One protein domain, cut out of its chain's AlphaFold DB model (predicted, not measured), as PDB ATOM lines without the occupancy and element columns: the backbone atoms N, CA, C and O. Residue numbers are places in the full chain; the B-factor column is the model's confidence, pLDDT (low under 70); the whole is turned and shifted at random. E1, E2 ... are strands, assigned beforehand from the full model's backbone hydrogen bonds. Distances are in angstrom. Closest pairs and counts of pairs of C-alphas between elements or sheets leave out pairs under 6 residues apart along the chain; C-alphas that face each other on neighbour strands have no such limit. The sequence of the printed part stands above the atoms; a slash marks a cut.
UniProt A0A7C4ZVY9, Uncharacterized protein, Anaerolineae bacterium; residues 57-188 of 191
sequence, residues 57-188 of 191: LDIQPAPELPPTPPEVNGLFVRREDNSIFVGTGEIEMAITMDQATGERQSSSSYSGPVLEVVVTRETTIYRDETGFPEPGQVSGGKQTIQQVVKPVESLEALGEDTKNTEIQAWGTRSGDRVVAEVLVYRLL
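This is residues 57 to 188 of the 191 residues of an uncharacterized protein of Anaerolineae bacterium (UniProt A0A7C4ZVY9). A small closed barrel of five strands, E2, E3, E6, E11 and E10, makes the core, and E7 and E9 extend its wall from E11. The long hairpin E4 and E5 leads away from the barrel as an arm, its tip at residues 98 to 103 sticking out, while E1 and E8 form a separate parallel pair beyond E9. The 132 printed residues include eleven named strands, E1 to E11 in chain order, and no named helix; the class is all strand. The barrel is mixed, and the whole is compact, with a radius of gyration of the C-alphas of 15.9 A and spans of 44 by 34 by 27 A.

E1, residues 57 to 60, begins at C-alpha 57 (123.577, 126.478, 125.667). E2 is residues 72 to 80, 17.3 A long, and bends by 93 degrees at residue 75; E3 is residues 83 to 87. E4, residues 91 to 97, is 20.0 A long and E5, residues 104 to 110, is 20.4 A; Ala 100 between them has its C-alpha at (114.510, 151.883, 143.813). E6 is residues 114 to 118, E7 residues 124 to 128, E8 residues 141 to 146 and E9 residues 149 to 152. E10, residues 165 to 174, is 23.4 A long and bends by 85 degrees at residue 171. E11, residues 177 to 187, is 22.6 A long, bends by 96 degrees at residue 181 and ends at C-alpha 187 (131.514, 131.909, 140.938).

E1 and E8 are parallel, with N 58 and O 143 2.8 A apart, within hydrogen-bond range. E8 runs on into E9 across a break of 2 residues, at 32 degrees. In the ring, E2 and E3 form an antiparallel hairpin, N 77 to O 85 at 2.9 A. E3 and E6 are antiparallel, N 84 to O 117 at 2.8 A. E6 and E11 are parallel, N 178 to O 116 at 2.8 A. E11 and E10 form an antiparallel hairpin, N 168 to O 184 at 2.9 A. E10 and E2 are antiparallel, N 76 to O 165 at 2.8 A, which closes the ring. E7 is parallel to E11, N 126 to O 183 at 2.8 A, and antiparallel to E9, N 127 to O 150 at 2.8 A. E4 and E5 form an antiparallel hairpin, N 94 to O 107 at 2.8 A; E4 and E11 are apart.

The C-alphas farthest apart, those of Ala 100 and Ser 174, are 48.4 A apart. The printed part has no cut. The links E1 to E2, E7 to E8 and E9 to E10 are long. Residues 134 to 140 stand free, and residues 133 to 140 have pLDDT under 70.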
ATOM      1  N   LEU A  57     122.134 126.588 125.536       75.50
ATOM      2  CA  LEU A  57     123.577 126.478 125.667       75.50
ATOM      3  C   LEU A  57     123.961 125.023 125.927       75.50
ATOM      4  O   LEU A  57     123.376 124.381 126.783       75.50
ATOM      5  N   ASP A  58     124.946 124.514 125.208       82.94
ATOM      6  CA  ASP A  58     125.550 123.200 125.413       82.94
ATOM      7  C   ASP A  58     127.006 123.428 125.813       82.94
ATOM      8  O   ASP A  58     127.815 123.892 125.004       82.94
ATOM      9  N   ILE A  59     127.320 123.200 127.088       84.56
ATOM     10  CA  ILE A  59     128.668 123.399 127.616       84.56
ATOM     11  C   ILE A  59     129.406 122.065 127.546       84.56
ATOM     12  O   ILE A  59     129.112 121.137 128.293       84.56
ATOM     13  N   GLN A  60     130.394 121.985 126.662       89.00
ATOM     14  CA  GLN A  60     131.266 120.821 126.557       89.00
ATOM     15  C   GLN A  60     132.289 120.845 127.701       89.00
ATOM     16  O   GLN A  60     132.962 121.868 127.856       89.00
ATOM     17  N   PRO A  61     132.443 119.762 128.486       89.88
ATOM     18  CA  PRO A  61     133.398 119.714 129.592       89.88
ATOM     19  C   PRO A  61     134.837 119.975 129.147       89.88
ATOM     20  O   PRO A  61     135.230 119.609 128.036       89.88
ATOM     21  N   ALA A  62     135.631 120.605 130.012       91.75
ATOM     22  CA  ALA A  62     137.028 120.900 129.711       91.75
ATOM     23  C   ALA A  62     137.856 119.599 129.613       91.75
ATOM     24  O   ALA A  62     137.654 118.694 130.426       91.75
ATOM     25  N   PRO A  63     138.779 119.468 128.640       90.69
ATOM     26  CA  PRO A  63     139.516 118.220 128.402       90.69
ATOM     27  C   PRO A  63     140.429 117.795 129.566       90.69
ATOM     28  O   PRO A  63     140.818 116.633 129.647       90.69
ATOM     29  N   GLU A  64     140.791 118.723 130.448       88.94
ATOM     30  CA  GLU A  64     141.542 118.487 131.681       88.94
ATOM     31  C   GLU A  64     140.711 117.857 132.811       88.94
ATOM     32  O   GLU A  64     141.288 117.368 133.786       88.94
ATOM     33  N   LEU A  65     139.380 117.860 132.703       92.88
ATOM     34  CA  LEU A  65     138.496 117.262 133.700       92.88
ATOM     35  C   LEU A  65     138.307 115.759 133.447       92.88
ATOM     36  O   LEU A  65     138.391 115.299 132.304       92.88
ATOM     37  N   PRO A  66     138.022 114.966 134.498       93.38
ATOM     38  CA  PRO A  66     137.689 113.562 134.318       93.38
ATOM     39  C   PRO A  66     136.482 113.394 133.378       93.38
ATOM     40  O   PRO A  66     135.489 114.102 133.529       93.38
ATOM     41  N   PRO A  67     136.510 112.424 132.445       91.38
ATOM     42  CA  PRO A  67     135.405 112.195 131.509       91.38
ATOM     43  C   PRO A  67     134.189 111.519 132.167       91.38
ATOM     44  O   PRO A  67     133.187 111.254 131.506       91.38
ATOM     45  N   THR A  68     134.290 111.164 133.448       91.88
ATOM     46  CA  THR A  68     133.195 110.609 134.241       91.88
ATOM     47  C   THR A  68     132.342 111.733 134.829       91.88
ATOM     48  O   THR A  68     132.864 112.820 135.069       91.88
ATOM     49  N   PRO A  69     131.062 111.493 135.144       92.06
ATOM     50  CA  PRO A  69     130.272 112.448 135.914       92.06
ATOM     51  C   PRO A  69     130.923 112.763 137.274       92.06
ATOM     52  O   PRO A  69     131.591 111.889 137.834       92.06
ATOM     53  N   PRO A  70     130.739 113.981 137.813       94.38
ATOM     54  CA  PRO A  70     131.166 114.296 139.169       94.38
ATOM     55  C   PRO A  70     130.333 113.520 140.198       94.38
ATOM     56  O   PRO A  70     129.137 113.297 140.016       94.38
ATOM     57  N   GLU A  71     130.957 113.164 141.319       95.94
ATOM     58  CA  GLU A  71     130.293 112.519 142.462       95.94
ATOM     59  C   GLU A  71     129.382 113.489 143.225       95.94
ATOM     60  O   GLU A  71     128.403 113.085 143.863       95.94
ATOM     61  N   VAL A  72     129.725 114.779 143.173       95.31
ATOM     62  CA  VAL A  72     128.944 115.884 143.727       95.31
ATOM     63  C   VAL A  72     128.850 116.982 142.686       95.31
ATOM     64  O   VAL A  72     129.871 117.450 142.190       95.31
ATOM     65  N   ASN A  73     127.630 117.426 142.412       94.44
ATOM     66  CA  ASN A  73     127.345 118.689 141.749       94.44
ATOM     67  C   ASN A  73     126.308 119.425 142.607       94.44
ATOM     68  O   ASN A  73     125.291 118.832 142.982       94.44
ATOM     69  N   GLY A  74     126.595 120.666 142.989       93.62
ATOM     70  CA  GLY A  74     125.700 121.423 143.845       93.62
ATOM     71  C   GLY A  74     126.153 122.842 144.150       93.62
ATOM     72  O   GLY A  74     127.133 123.350 143.611       93.62
ATOM     73  N   LEU A  75     125.429 123.478 145.065       93.31
ATOM     74  CA  LEU A  75     125.686 124.836 145.517       93.31
ATOM     75  C   LEU A  75     126.587 124.842 146.758       93.31
ATOM     76  O   LEU A  75     126.372 124.085 147.705       93.31
ATOM     77  N   PHE A  76     127.568 125.735 146.795       94.25
ATOM     78  CA  PHE A  76     128.387 125.992 147.973       94.25
ATOM     79  C   PHE A  76     127.534 126.501 149.146       94.25
ATOM     80  O   PHE A  76     126.897 127.548 149.062       94.25
ATOM     81  N   VAL A  77     127.565 125.790 150.274       93.38
ATOM     82  CA  VAL A  77     126.850 126.184 151.499       93.38
ATOM     83  C   VAL A  77     127.792 126.886 152.463       93.38
ATOM     84  O   VAL A  77     127.501 127.974 152.960       93.38
ATOM     85  N   ARG A  78     128.911 126.228 152.768       94.06
ATOM     86  CA  ARG A  78     129.921 126.696 153.718       94.06
ATOM     87  C   ARG A  78     131.213 125.907 153.560       94.06
ATOM     88  O   ARG A  78     131.234 124.835 152.957       94.06
ATOM     89  N   ARG A  79     132.274 126.416 154.172       93.75
ATOM     90  CA  ARG A  79     133.572 125.755 154.277       93.75
ATOM     91  C   ARG A  79     133.992 125.697 155.739       93.75
ATOM     92  O   ARG A  79     133.873 126.693 156.442       93.75
ATOM     93  N   GLU A  80     134.512 124.555 156.165       94.00
ATOM     94  CA  GLU A  80     135.169 124.377 157.462       94.00
ATOM     95  C   GLU A  80     136.501 123.679 157.232       94.00
ATOM     96  O   GLU A  80     136.537 122.559 156.731       94.00
ATOM     97  N   ASP A  81     137.599 124.357 157.563       90.38
ATOM     98  CA  ASP A  81     138.963 123.867 157.369       90.38
ATOM     99  C   ASP A  81     139.232 123.388 155.926       90.38
ATOM    100  O   ASP A  81     139.370 124.191 154.987       90.38
ATOM    101  N   ASN A  82     139.319 122.066 155.758       92.88
ATOM    102  CA  ASN A  82     139.559 121.370 154.505       92.88
ATOM    103  C   ASN A  82     138.299 120.696 153.936       92.88
ATOM    104  O   ASN A  82     138.401 119.987 152.941       92.88
ATOM    105  N   SER A  83     137.131 120.924 154.530       95.38
ATOM    106  CA  SER A  83     135.845 120.420 154.059       95.38
ATOM    107  C   SER A  83     134.993 121.547 153.475       95.38
ATOM    108  O   SER A  83     134.840 122.622 154.057       95.38
ATOM    109  N   ILE A  84     134.404 121.291 152.313       95.75
ATOM    110  CA  ILE A  84     133.374 122.118 151.688       95.75
ATOM    111  C   ILE A  84     132.043 121.393 151.823       95.75
ATOM    112  O   ILE A  84     131.943 120.210 151.528       95.75
ATOM    113  N   PHE A  85     131.007 122.106 152.230       96.31
ATOM    114  CA  PHE A  85     129.657 121.572 152.299       96.31
ATOM    115  C   PHE A  85     128.863 122.054 151.092       96.31
ATOM    116  O   PHE A  85     128.782 123.260 150.840       96.31
ATOM    117  N   VAL A  86     128.296 121.105 150.353       96.50
ATOM    118  CA  VAL A  86     127.626 121.338 149.074       96.50
ATOM    119  C   VAL A  86     126.168 120.908 149.177       96.50
ATOM    120  O   VAL A  86     125.881 119.749 149.469       96.50
ATOM    121  N   GLY A  87     125.247 121.838 148.952       94.56
ATOM    122  CA  GLY A  87     123.816 121.578 148.856       94.56
ATOM    123  C   GLY A  87     123.496 120.973 147.497       94.56
ATOM    124  O   GLY A  87     123.833 121.557 146.470       94.56
ATOM    125  N   THR A  88     122.887 119.791 147.486       93.62
ATOM    126  CA  THR A  88     122.584 119.046 146.251       93.62
ATOM    127  C   THR A  88     121.103 119.126 145.891       93.62
ATOM    128  O   THR A  88     120.331 119.804 146.565       93.62
ATOM    129  N   GLY A  89     120.686 118.414 144.844       90.44
ATOM    130  CA  GLY A  89     119.298 118.360 144.392       90.44
ATOM    131  C   GLY A  89     118.999 119.409 143.329       90.44
ATOM    132  O   GLY A  89     119.872 119.776 142.547       90.44
ATOM    133  N   GLU A  90     117.752 119.864 143.292       85.62
ATOM    134  CA  GLU A  90     117.328 120.925 142.381       85.62
ATOM    135  C   GLU A  90     117.882 122.261 142.876       85.62
ATOM    136  O   GLU A  90     117.616 122.649 144.016       85.62
ATOM    137  N   ILE A  91     118.687 122.918 142.040       84.06
ATOM    138  CA  ILE A  91     119.270 124.229 142.323       84.06
ATOM    139  C   ILE A  91     118.413 125.273 141.618       84.06
ATOM    140  O   ILE A  91     118.333 125.294 140.393       84.06
ATOM    141  N   GLU A  92     117.803 126.159 142.394       80.94
ATOM    142  CA  GLU A  92     117.062 127.298 141.862       80.94
ATOM    143  C   GLU A  92     117.895 128.565 142.030       80.94
ATOM    144  O   GLU A  92     118.435 128.839 143.103       80.94
ATOM    145  N   MET A  93     117.980 129.360 140.966       76.25
ATOM    146  CA  MET A  93     118.623 130.668 140.981       76.25
ATOM    147  C   MET A  93     117.608 131.735 140.606       76.25
ATOM    148  O   MET A  93     116.950 131.654 139.571       76.25
ATOM    149  N   ALA A  94     117.519 132.776 141.426       73.81
ATOM    150  CA  ALA A  94     116.706 133.944 141.147       73.81
ATOM    151  C   ALA A  94     117.583 135.195 141.143       73.81
ATOM    152  O   ALA A  94     118.390 135.424 142.044       73.81
ATOM    153  N   ILE A  95     117.405 136.022 140.115       73.00
ATOM    154  CA  ILE A  95     118.016 137.345 140.020       73.00
ATOM    155  C   ILE A  95     116.877 138.356 140.058       73.00
ATOM    156  O   ILE A  95     116.059 138.423 139.142       73.00
ATOM    157  N   THR A  96     116.822 139.134 141.130       73.12
ATOM    158  CA  THR A  96     115.857 140.218 141.315       73.12
ATOM    159  C   THR A  96     116.567 141.555 141.143       73.12
ATOM    160  O   THR A  96     117.728 141.700 141.509       73.12
ATOM    161  N   MET A  97     115.887 142.549 140.576       74.81
ATOM    162  CA  MET A  97     116.389 143.920 140.499       74.81
ATOM    163  C   MET A  97     115.590 144.785 141.467       74.81
ATOM    164  O   MET A  97     114.366 144.868 141.351       74.81
ATOM    165  N   ASP A  98     116.276 145.428 142.406       72.88
ATOM    166  CA  ASP A  98     115.676 146.454 143.246       72.88
ATOM    167  C   ASP A  98     115.311 147.650 142.357       72.88
ATOM    168  O   ASP A  98     116.163 148.256 141.706       72.88
ATOM    169  N   GLN A  99     114.018 147.971 142.277       73.31
ATOM    170  CA  GLN A  99     113.530 149.040 141.402       73.31
ATOM    171  C   GLN A  99     113.856 150.448 141.918       73.31
ATOM    172  O   GLN A  99     113.803 151.398 141.137       73.31
ATOM    173  N   ALA A 100     114.174 150.602 143.205       75.31
ATOM    174  CA  ALA A 100     114.510 151.883 143.813       75.31
ATOM    175  C   ALA A 100     116.008 152.200 143.698       75.31
ATOM    176  O   ALA A 100     116.363 153.353 143.450       75.31
ATOM    177  N   THR A 101     116.881 151.201 143.853       78.19
ATOM    178  CA  THR A 101     118.344 151.390 143.800       78.19
ATOM    179  C   THR A 101     118.959 150.985 142.460       78.19
ATOM    180  O   THR A 101     120.056 151.431 142.126       78.19
ATOM    181  N   GLY A 102     118.260 150.167 141.668       73.19
ATOM    182  CA  GLY A 102     118.803 149.546 140.462       73.19
ATOM    183  C   GLY A 102     119.804 148.421 140.751       73.19
ATOM    184  O   GLY A 102     120.405 147.897 139.811       73.19
ATOM    185  N   GLU A 103     119.995 148.045 142.019       72.94
ATOM    186  CA  GLU A 103     120.894 146.963 142.411       72.94
ATOM    187  C   GLU A 103     120.295 145.599 142.063       72.94
ATOM    188  O   GLU A 103     119.100 145.347 142.230       72.94
ATOM    189  N   ARG A 104     121.140 144.692 141.574       71.38
ATOM    190  CA  ARG A 104     120.755 143.306 141.314       71.38
ATOM    191  C   ARG A 104     121.044 142.466 142.550       71.38
ATOM    192  O   ARG A 104     122.172 142.418 143.028       71.38
ATOM    193  N   GLN A 105     120.020 141.787 143.043       71.38
ATOM    194  CA  GLN A 105     120.111 140.802 144.109       71.38
ATOM    195  C   GLN A 105     120.009 139.409 143.498       71.38
ATOM    196  O   GLN A 105     119.057 139.108 142.782       71.38
ATOM    197  N   SER A 106     120.989 138.555 143.776       74.00
ATOM    198  CA  SER A 106     120.972 137.155 143.359       74.00
ATOM    199  C   SER A 106     120.799 136.262 144.582       74.00
ATOM    200  O   SER A 106     121.588 136.339 145.524       74.00
ATOM    201  N   SER A 107     119.769 135.422 144.561       79.56
ATOM    202  CA  SER A 107     119.517 134.389 145.563       79.56
ATOM    203  C   SER A 107     119.574 133.015 144.913       79.56
ATOM    204  O   SER A 107     119.112 132.843 143.785       79.56
ATOM    205  N   SER A 108     120.087 132.035 145.645       84.00
ATOM    206  CA  SER A 108     120.102 130.637 145.231       84.00
ATOM    207  C   SER A 108     119.571 129.737 146.346       84.00
ATOM    208  O   SER A 108     119.703 130.051 147.533       84.00
ATOM    209  N   SER A 109     118.937 128.632 145.965       87.19
ATOM    210  CA  SER A 109     118.419 127.610 146.878       87.19
ATOM    211  C   SER A 109     118.645 126.208 146.327       87.19
ATOM    212  O   SER A 109     118.870 126.031 145.133       87.19
ATOM    213  N   TYR A 110     118.594 125.217 147.215       91.62
ATOM    214  CA  TYR A 110     118.747 123.802 146.887       91.62
ATOM    215  C   TYR A 110     117.724 122.958 147.664       91.62
ATOM    216  O   TYR A 110     117.330 123.331 148.773       91.62
ATOM    217  N   SER A 111     117.293 121.828 147.099       91.38
ATOM    218  CA  SER A 111     116.263 120.956 147.699       91.38
ATOM    219  C   SER A 111     116.793 119.650 148.307       91.38
ATOM    220  O   SER A 111     116.101 119.002 149.094       91.38
ATOM    221  N   GLY A 112     118.009 119.244 147.946       92.75
ATOM    222  CA  GLY A 112     118.629 117.985 148.351       92.75
ATOM    223  C   GLY A 112     119.476 118.069 149.625       92.75
ATOM    224  O   GLY A 112     119.593 119.124 150.258       92.75
ATOM    225  N   PRO A 113     120.082 116.938 150.033       95.31
ATOM    226  CA  PRO A 113     120.950 116.890 151.200       95.31
ATOM    227  C   PRO A 113     122.225 117.712 150.995       95.31
ATOM    228  O   PRO A 113     122.658 117.977 149.869       95.31
ATOM    229  N   VAL A 114     122.852 118.072 152.113       96.75
ATOM    230  CA  VAL A 114     124.179 118.684 152.122       96.75
ATOM    231  C   VAL A 114     125.225 117.579 152.205       96.75
ATOM    232  O   VAL A 114     125.225 116.808 153.162       96.75
ATOM    233  N   LEU A 115     126.113 117.520 151.217       97.56
ATOM    234  CA  LEU A 115     127.240 116.591 151.176       97.56
ATOM    235  C   LEU A 115     128.526 117.286 151.617       97.56
ATOM    236  O   LEU A 115     128.735 118.469 151.348       97.56
ATOM    237  N   GLU A 116     129.401 116.541 152.281       98.06
ATOM    238  CA  GLU A 116     130.738 116.987 152.651       98.06
ATOM    239  C   GLU A 116     131.739 116.603 151.556       98.06
ATOM    240  O   GLU A 116     131.900 115.434 151.218       98.06
ATOM    241  N   VAL A 117     132.467 117.581 151.036       98.00
ATOM    242  CA  VAL A 117     133.566 117.406 150.092       98.00
ATOM    243  C   VAL A 117     134.867 117.722 150.814       98.00
ATOM    244  O   VAL A 117     135.148 118.872 151.139       98.00
ATOM    245  N   VAL A 118     135.665 116.696 151.077       97.69
ATOM    246  CA  VAL A 118     136.955 116.809 151.753       97.69
ATOM    247  C   VAL A 118     138.042 117.061 150.720       97.69
ATOM    248  O   VAL A 118     138.274 116.251 149.823       97.69
ATOM    249  N   VAL A 119     138.737 118.173 150.890       96.50
ATOM    250  CA  VAL A 119     139.876 118.601 150.087       96.50
ATOM    251  C   VAL A 119     141.152 118.187 150.808       96.50
ATOM    252  O   VAL A 119     141.301 118.341 152.024       96.50
ATOM    253  N   THR A 120     142.082 117.622 150.054       96.06
ATOM    254  CA  THR A 120     143.375 117.152 150.545       96.06
ATOM    255  C   THR A 120     144.499 117.850 149.783       96.06
ATOM    256  O   THR A 120     144.260 118.642 148.876       96.06
ATOM    257  N   ARG A 121     145.752 117.555 150.137       94.69
ATOM    258  CA  ARG A 121     146.919 118.069 149.400       94.69
ATOM    259  C   ARG A 121     147.064 117.469 148.000       94.69
ATOM    260  O   ARG A 121     147.818 118.007 147.201       94.69
ATOM    261  N   GLU A 122     146.394 116.353 147.743       95.50
ATOM    262  CA  GLU A 122     146.409 115.661 146.453       95.50
ATOM    263  C   GLU A 122     145.267 116.141 145.546       95.50
ATOM    264  O   GLU A 122     145.260 115.843 144.354       95.50
ATOM    265  N   THR A 123     144.317 116.910 146.091       96.75
ATOM    266  CA  THR A 123     143.195 117.447 145.324       96.75
ATOM    267  C   THR A 123     143.687 118.495 144.331       96.75
ATOM    268  O   THR A 123     144.284 119.501 144.713       96.75
ATOM    269  N   THR A 124     143.370 118.295 143.055       97.00
ATOM    270  CA  THR A 124     143.561 119.311 142.019       97.00
ATOM    271  C   THR A 124     142.353 120.236 141.997       97.00
ATOM    272  O   THR A 124     141.215 119.780 141.885       97.00
ATOM    273  N   ILE A 125     142.592 121.540 142.117       96.44
ATOM    274  CA  ILE A 125     141.531 122.536 142.248       96.44
ATOM    275  C   ILE A 125     141.505 123.404 141.002       96.44
ATOM    276  O   ILE A 125     142.522 123.968 140.600       96.44
ATOM    277  N   TYR A 126     140.322 123.546 140.429       96.50
ATOM    278  CA  TYR A 126     140.058 124.345 139.252       96.50
ATOM    279  C   TYR A 126     139.013 125.415 139.545       96.50
ATOM    280  O   TYR A 126     138.021 125.190 140.241       96.50
ATOM    281  N   ARG A 127     139.216 126.585 138.952       94.81
ATOM    282  CA  ARG A 127     138.207 127.626 138.826       94.81
ATOM    283  C   ARG A 127     137.648 127.603 137.415       94.81
ATOM    284  O   ARG A 127     138.410 127.721 136.458       94.81
ATOM    285  N   ASP A 128     136.336 127.503 137.292       92.56
ATOM    286  CA  ASP A 128     135.654 127.678 136.016       92.56
ATOM    287  C   ASP A 128     135.650 129.168 135.631       92.56
ATOM    288  O   ASP A 128     135.196 130.036 136.388       92.56
ATOM    289  N   GLU A 129     136.202 129.459 134.455       91.44
ATOM    290  CA  GLU A 129     136.254 130.787 133.840       91.44
ATOM    291  C   GLU A 129     135.528 130.822 132.487       91.44
ATOM    292  O   GLU A 129     135.760 131.708 131.662       91.44
ATOM    293  N   THR A 130     134.637 129.862 132.250       87.31
ATOM    294  CA  THR A 130     133.840 129.766 131.031       87.31
ATOM    295  C   THR A 130     132.983 131.017 130.894       87.31
ATOM    296  O   THR A 130     132.088 131.279 131.707       87.31
ATOM    297  N   GLY A 131     133.273 131.800 129.856       79.69
ATOM    298  CA  GLY A 131     132.522 132.998 129.518       79.69
ATOM    299  C   GLY A 131     131.163 132.641 128.930       79.69
ATOM    300  O   GLY A 131     131.074 131.844 127.997       79.69
ATOM    301  N   PHE A 132     130.109 133.256 129.459       74.00
ATOM    302  CA  PHE A 132     128.804 133.238 128.813       74.00
ATOM    303  C   PHE A 132     128.744 134.331 127.741       74.00
ATOM    304  O   PHE A 132     129.326 135.403 127.929       74.00
ATOM    305  N   PRO A 133     128.059 134.080 126.618       68.06
ATOM    306  CA  PRO A 133     127.963 135.058 125.552       68.06
ATOM    307  C   PRO A 133     127.094 136.239 126.000       68.06
ATOM    308  O   PRO A 133     126.081 136.065 126.680       68.06
ATOM    309  N   GLU A 134     127.491 137.455 125.624       64.81
ATOM    310  CA  GLU A 134     126.774 138.655 126.049       64.81
ATOM    311  C   GLU A 134     125.420 138.809 125.328       64.81
ATOM    312  O   GLU A 134     125.253 138.372 124.178       64.81
ATOM    313  N   PRO A 135     124.447 139.502 125.952       58.19
ATOM    314  CA  PRO A 135     123.219 139.916 125.287       58.19
ATOM    315  C   PRO A 135     123.484 140.625 123.950       58.19
ATOM    316  O   PRO A 135     124.070 141.703 123.912       58.19
ATOM    317  N   GLY A 136     123.016 140.036 122.844       61.09
ATOM    318  CA  GLY A 136     123.207 140.561 121.483       61.09
ATOM    319  C   GLY A 136     124.331 139.899 120.678       61.09
ATOM    320  O   GLY A 136     124.419 140.143 119.477       61.09
ATOM    321  N   GLN A 137     125.142 139.034 121.296       63.81
ATOM    322  CA  GLN A 137     126.101 138.167 120.594       63.81
ATOM    323  C   GLN A 137     125.506 136.801 120.222       63.81
ATOM    324  O   GLN A 137     126.086 136.064 119.426       63.81
ATOM    325  N   VAL A 138     124.341 136.467 120.782       64.88
ATOM    326  CA  VAL A 138     123.634 135.206 120.546       64.88
ATOM    327  C   VAL A 138     122.519 135.368 119.522       64.88
ATOM    328  O   VAL A 138     121.565 136.122 119.715       64.88
ATOM    329  N   SER A 139     122.619 134.597 118.444       64.12
ATOM    330  CA  SER A 139     121.479 134.269 117.588       64.12
ATOM    331  C   SER A 139     120.696 133.127 118.238       64.12
ATOM    332  O   SER A 139     121.305 132.211 118.795       64.12
ATOM    333  N   GLY A 140     119.362 133.168 118.162       67.62
ATOM    334  CA  GLY A 140     118.511 132.091 118.682       67.62
ATOM    335  C   GLY A 140     118.899 130.721 118.110       67.62
ATOM    336  O   GLY A 140     119.319 130.623 116.956       67.62
ATOM    337  N   GLY A 141     118.766 129.669 118.920       72.50
ATOM    338  CA  GLY A 141     119.159 128.300 118.562       72.50
ATOM    339  C   GLY A 141     120.066 127.635 119.599       72.50
ATOM    340  O   GLY A 141     120.162 128.101 120.731       72.50
ATOM    341  N   LYS A 142     120.704 126.521 119.218       77.31
ATOM    342  CA  LYS A 142     121.666 125.800 120.064       77.31
ATOM    343  C   LYS A 142     123.062 126.402 119.885       77.31
ATOM    344  O   LYS A 142     123.547 126.500 118.760       77.31
ATOM    345  N   GLN A 143     123.690 126.802 120.982       78.19
ATOM    346  CA  GLN A 143     125.051 127.323 121.045       78.19
ATOM    347  C   GLN A 143     125.903 126.327 121.820       78.19
ATOM    348  O   GLN A 143     125.512 125.923 122.907       78.19
ATOM    349  N   THR A 144     127.059 125.946 121.287       82.75
ATOM    350  CA  THR A 144     127.995 125.064 121.993       82.75
ATOM    351  C   THR A 144     129.201 125.873 122.451       82.75
ATOM    352  O   THR A 144     129.833 126.542 121.633       82.75
ATOM    353  N   ILE A 145     129.523 125.820 123.742       85.75
ATOM    354  CA  ILE A 145     130.686 126.490 124.330       85.75
ATOM    355  C   ILE A 145     131.576 125.443 124.984       85.75
ATOM    356  O   ILE A 145     131.101 124.541 125.662       85.75
ATOM    357  N   GLN A 146     132.881 125.572 124.783       88.62
ATOM    358  CA  GLN A 146     133.859 124.766 125.495       88.62
ATOM    359  C   GLN A 146     134.057 125.346 126.896       88.62
ATOM    360  O   GLN A 146     134.399 126.523 127.031       88.62
ATOM    361  N   GLN A 147     133.869 124.524 127.923       90.19
ATOM    362  CA  GLN A 147     134.213 124.888 129.287       90.19
ATOM    363  C   GLN A 147     135.711 125.191 129.367       90.19
ATOM    364  O   GLN A 147     136.533 124.457 128.811       90.19
ATOM    365  N   VAL A 148     136.049 126.275 130.057       92.06
ATOM    366  CA  VAL A 148     137.420 126.702 130.323       92.06
ATOM    367  C   VAL A 148     137.616 126.702 131.825       92.06
ATOM    368  O   VAL A 148     136.940 127.449 132.537       92.06
ATOM    369  N   VAL A 149     138.564 125.906 132.311       93.75
ATOM    370  CA  VAL A 149     138.941 125.926 133.719       93.75
ATOM    371  C   VAL A 149     140.398 126.346 133.892       93.75
ATOM    372  O   VAL A 149     141.228 126.216 132.994       93.75
ATOM    373  N   LYS A 150     140.720 126.913 135.055       94.25
ATOM    374  CA  LYS A 150     142.088 127.283 135.426       94.25
ATOM    375  C   LYS A 150     142.481 126.641 136.745       94.25
ATOM    376  O   LYS A 150     141.716 126.761 137.701       94.25
ATOM    377  N   PRO A 151     143.658 126.000 136.829       94.56
ATOM    378  CA  PRO A 151     144.134 125.464 138.091       94.56
ATOM    379  C   PRO A 151     144.394 126.609 139.071       94.56
ATOM    380  O   PRO A 151     144.912 127.664 138.693       94.56
ATOM    381  N   VAL A 152     144.038 126.397 140.331       93.62
ATOM    382  CA  VAL A 152     144.297 127.334 141.425       93.62
ATOM    383  C   VAL A 152     144.933 126.607 142.601       93.62
ATOM    384  O   VAL A 152     144.706 125.421 142.818       93.62
ATOM    385  N   GLU A 153     145.737 127.331 143.374       87.62
ATOM    386  CA  GLU A 153     146.492 126.745 144.487       87.62
ATOM    387  C   GLU A 153     145.675 126.643 145.781       87.62
ATOM    388  O   GLU A 153     146.028 125.887 146.684       87.62
ATOM    389  N   SER A 154     144.586 127.411 145.901       86.81
ATOM    390  CA  SER A 154     143.798 127.479 147.128       86.81
ATOM    391  C   SER A 154     142.319 127.774 146.877       86.81
ATOM    392  O   SER A 154     141.901 128.226 145.808       86.81
ATOM    393  N   LEU A 155     141.521 127.535 147.920       88.12
ATOM    394  CA  LEU A 155     140.089 127.840 147.986       88.12
ATOM    395  C   LEU A 155     139.820 129.153 148.724       88.12
ATOM    396  O   LEU A 155     138.730 129.342 149.252       88.12
ATOM    397  N   GLU A 156     140.805 130.045 148.837       85.19
ATOM    398  CA  GLU A 156     140.636 131.339 149.521       85.19
ATOM    399  C   GLU A 156     139.556 132.209 148.873       85.19
ATOM    400  O   GLU A 156     138.916 133.005 149.549       85.19
ATOM    401  N   ALA A 157     139.309 132.010 147.576       83.25
ATOM    402  CA  ALA A 157     138.206 132.648 146.874       83.25
ATOM    403  C   ALA A 157     136.821 132.156 147.335       83.25
ATOM    404  O   ALA A 157     135.840 132.835 147.058       83.25
ATOM    405  N   LEU A 158     136.729 131.001 148.008       83.69
ATOM    406  CA  LEU A 158     135.487 130.483 148.582       83.69
ATOM    407  C   LEU A 158     135.369 130.926 150.043       83.69
ATOM    408  O   LEU A 158     136.046 130.391 150.924       83.69
ATOM    409  N   GLY A 159     134.486 131.889 150.287       79.06
ATOM    410  CA  GLY A 159     134.217 132.461 151.604       79.06
ATOM    411  C   GLY A 159     132.723 132.640 151.871       79.06
ATOM    412  O   GLY A 159     131.874 132.215 151.089       79.06
ATOM    413  N   GLU A 160     132.385 133.291 152.986       70.56
ATOM    414  CA  GLU A 160     130.983 133.549 153.350       70.56
ATOM    415  C   GLU A 160     130.243 134.416 152.321       70.56
ATOM    416  O   GLU A 160     129.028 134.281 152.174       70.56
ATOM    417  N   ASP A 161     130.971 135.241 151.568       72.69
ATOM    418  CA  ASP A 161     130.419 136.130 150.541       72.69
ATOM    419  C   ASP A 161     130.175 135.427 149.191       72.69
ATOM    420  O   ASP A 161     129.596 136.013 148.278       72.69
ATOM    421  N   THR A 162     130.582 134.159 149.037       77.31
ATOM    422  CA  THR A 162     130.499 133.416 147.766       77.31
ATOM    423  C   THR A 162     129.451 132.304 147.781       77.31
ATOM    424  O   THR A 162     129.660 131.244 147.197       77.31
ATOM    425  N   LYS A 163     128.306 132.526 148.436       74.50
ATOM    426  CA  LYS A 163     127.211 131.534 148.531       74.50
ATOM    427  C   LYS A 163     126.603 131.150 147.177       74.50
ATOM    428  O   LYS A 163     126.144 130.032 147.009       74.50
ATOM    429  N   ASN A 164     126.671 132.040 146.190       84.50
ATOM    430  CA  ASN A 164     126.274 131.754 144.810       84.50
ATOM    431  C   ASN A 164     127.456 131.139 144.044       84.50
ATOM    432  O   ASN A 164     127.997 131.741 143.118       84.50
ATOM    433  N   THR A 165     127.912 129.969 144.482       89.94
ATOM    434  CA  THR A 165     129.013 129.254 143.829       89.94
ATOM    435  C   THR A 165     128.600 127.829 143.544       89.94
ATOM    436  O   THR A 165     128.213 127.107 144.456       89.94
ATOM    437  N   GLU A 166     128.713 127.420 142.289       92.06
ATOM    438  CA  GLU A 166     128.554 126.022 141.903       92.06
ATOM    439  C   GLU A 166     129.843 125.259 142.225       92.06
ATOM    440  O   GLU A 166     130.947 125.762 141.987       92.06
ATOM    441  N   ILE A 167     129.703 124.056 142.772       95.19
ATOM    442  CA  ILE A 167     130.790 123.144 143.110       95.19
ATOM    443  C   ILE A 167     130.555 121.823 142.390       95.19
ATOM    444  O   ILE A 167     129.500 121.207 142.536       95.19
ATOM    445  N   GLN A 168     131.582 121.354 141.687       96.50
ATOM    446  CA  GLN A 168     131.643 120.007 141.136       96.50
ATOM    447  C   GLN A 168     132.867 119.290 141.702       96.50
ATOM    448  O   GLN A 168     133.959 119.860 141.750       96.50
ATOM    449  N   ALA A 169     132.700 118.052 142.159       97.31
ATOM    450  CA  ALA A 169     133.788 117.280 142.743       97.31
ATOM    451  C   ALA A 169     133.795 115.835 142.242       97.31
ATOM    452  O   ALA A 169     132.768 115.156 142.233       97.31
ATOM    453  N   TRP A 170     134.986 115.363 141.886       98.19
ATOM    454  CA  TRP A 170     135.284 113.980 141.533       98.19
ATOM    455  C   TRP A 170     136.182 113.382 142.600       98.19
ATOM    456  O   TRP A 170     137.087 114.054 143.101       98.19
ATOM    457  N   GLY A 171     135.967 112.115 142.931       96.94
ATOM    458  CA  GLY A 171     136.814 111.398 143.870       96.94
ATOM    459  C   GLY A 171     136.114 110.185 144.455       96.94
ATOM    460  O   GLY A 171     135.250 109.586 143.821       96.94
ATOM    461  N   THR A 172     136.473 109.820 145.682       97.69
ATOM    462  CA  THR A 172     135.917 108.630 146.337       97.69
ATOM    463  C   THR A 172     134.786 109.009 147.289       97.69
ATOM    464  O   THR A 172     135.005 109.710 148.281       97.69
ATOM    465  N   ARG A 173     133.579 108.498 147.019       96.44
ATOM    466  CA  ARG A 173     132.399 108.690 147.868       96.44
ATOM    467  C   ARG A 173     132.262 107.607 148.941       96.44
ATOM    468  O   ARG A 173     132.398 106.417 148.673       96.44
ATOM    469  N   SER A 174     131.921 108.027 150.159       96.19
ATOM    470  CA  SER A 174     131.555 107.174 151.290       96.19
ATOM    471  C   SER A 174     130.409 107.826 152.069       96.19
ATOM    472  O   SER A 174     130.611 108.762 152.842       96.19
ATOM    473  N   GLY A 175     129.182 107.356 151.828       95.38
ATOM    474  CA  GLY A 175     127.972 107.962 152.389       95.38
ATOM    475  C   GLY A 175     127.774 109.400 151.899       95.38
ATOM    476  O   GLY A 175     127.724 109.645 150.687       95.38
ATOM    477  N   ASP A 176     127.705 110.333 152.848       95.38
ATOM    478  CA  ASP A 176     127.517 111.767 152.588       95.38
ATOM    479  C   ASP A 176     128.836 112.536 152.432       95.38
ATOM    480  O   ASP A 176     128.841 113.763 152.366       95.38
ATOM    481  N   ARG A 177     129.962 111.817 152.374       97.44
ATOM    482  CA  ARG A 177     131.302 112.385 152.247       97.44
ATOM    483  C   ARG A 177     131.949 111.977 150.929       97.44
ATOM    484  O   ARG A 177     131.925 110.802 150.565       97.44
ATOM    485  N   VAL A 178     132.603 112.919 150.263       98.25
ATOM    486  CA  VAL A 178     133.451 112.695 149.086       98.25
ATOM    487  C   VAL A 178     134.851 113.215 149.371       98.25
ATOM    488  O   VAL A 178     135.017 114.380 149.712       98.25
ATOM    489  N   VAL A 179     135.865 112.362 149.243       98.12
ATOM    490  CA  VAL A 179     137.270 112.798 149.260       98.12
ATOM    491  C   VAL A 179     137.645 113.166 147.834       98.12
ATOM    492  O   VAL A 179     137.687 112.289 146.972       98.12
ATOM    493  N   ALA A 180     137.851 114.457 147.582       98.00
ATOM    494  CA  ALA A 180     138.025 114.981 146.236       98.00
ATOM    495  C   ALA A 180     139.435 114.716 145.692       98.00
ATOM    496  O   ALA A 180     140.437 115.067 146.316       98.00
ATOM    497  N   GLU A 181     139.499 114.174 144.485       97.81
ATOM    498  CA  GLU A 181     140.695 114.133 143.639       97.81
ATOM    499  C   GLU A 181     140.734 115.363 142.725       97.81
ATOM    500  O   GLU A 181     141.785 115.974 142.536       97.81
ATOM    501  N   VAL A 182     139.567 115.774 142.219       97.62
ATOM    502  CA  VAL A 182     139.382 116.992 141.422       97.62
ATOM    503  C   VAL A 182     138.212 117.786 141.987       97.62
ATOM    504  O   VAL A 182     137.147 117.227 142.248       97.62
ATOM    505  N   LEU A 183     138.400 119.092 142.155       97.25
ATOM    506  CA  LEU A 183     137.348 120.023 142.542       97.25
ATOM    507  C   LEU A 183     137.311 121.192 141.565       97.25
ATOM    508  O   LEU A 183     138.327 121.839 141.335       97.25
ATOM    509  N   VAL A 184     136.132 121.489 141.032       96.62
ATOM    510  CA  VAL A 184     135.867 122.655 140.189       96.62
ATOM    511  C   VAL A 184     134.884 123.553 140.926       96.62
ATOM    512  O   VAL A 184     133.868 123.074 141.428       96.62
ATOM    513  N   TYR A 185     135.165 124.853 140.988       94.69
ATOM    514  CA  TYR A 185     134.197 125.835 141.466       94.69
ATOM    515  C   TYR A 185     133.951 126.934 140.440       94.69
ATOM    516  O   TYR A 185     134.871 127.392 139.755       94.69
ATOM    517  N   ARG A 186     132.705 127.403 140.376       90.94
ATOM    518  CA  ARG A 186     132.280 128.485 139.491       90.94
ATOM    519  C   ARG A 186     131.560 129.561 140.280       90.94
ATOM    520  O   ARG A 186     130.480 129.337 140.815       90.94
ATOM    521  N   LEU A 187     132.156 130.750 140.327       87.06
ATOM    522  CA  LEU A 187     131.514 131.909 140.938       87.06
ATOM    523  C   LEU A 187     130.377 132.375 140.029       87.06
ATOM    524  O   LEU A 187     130.625 132.928 138.954       87.06
ATOM    525  N   LEU A 188     129.142 132.189 140.480       75.62
ATOM    526  CA  LEU A 188     127.956 132.685 139.801       75.62
ATOM    527  C   LEU A 188     127.840 134.162 140.172       75.62
ATOM    528  O   LEU A 188     127.165 134.556 141.123       75.62
TER     529      LEU A 188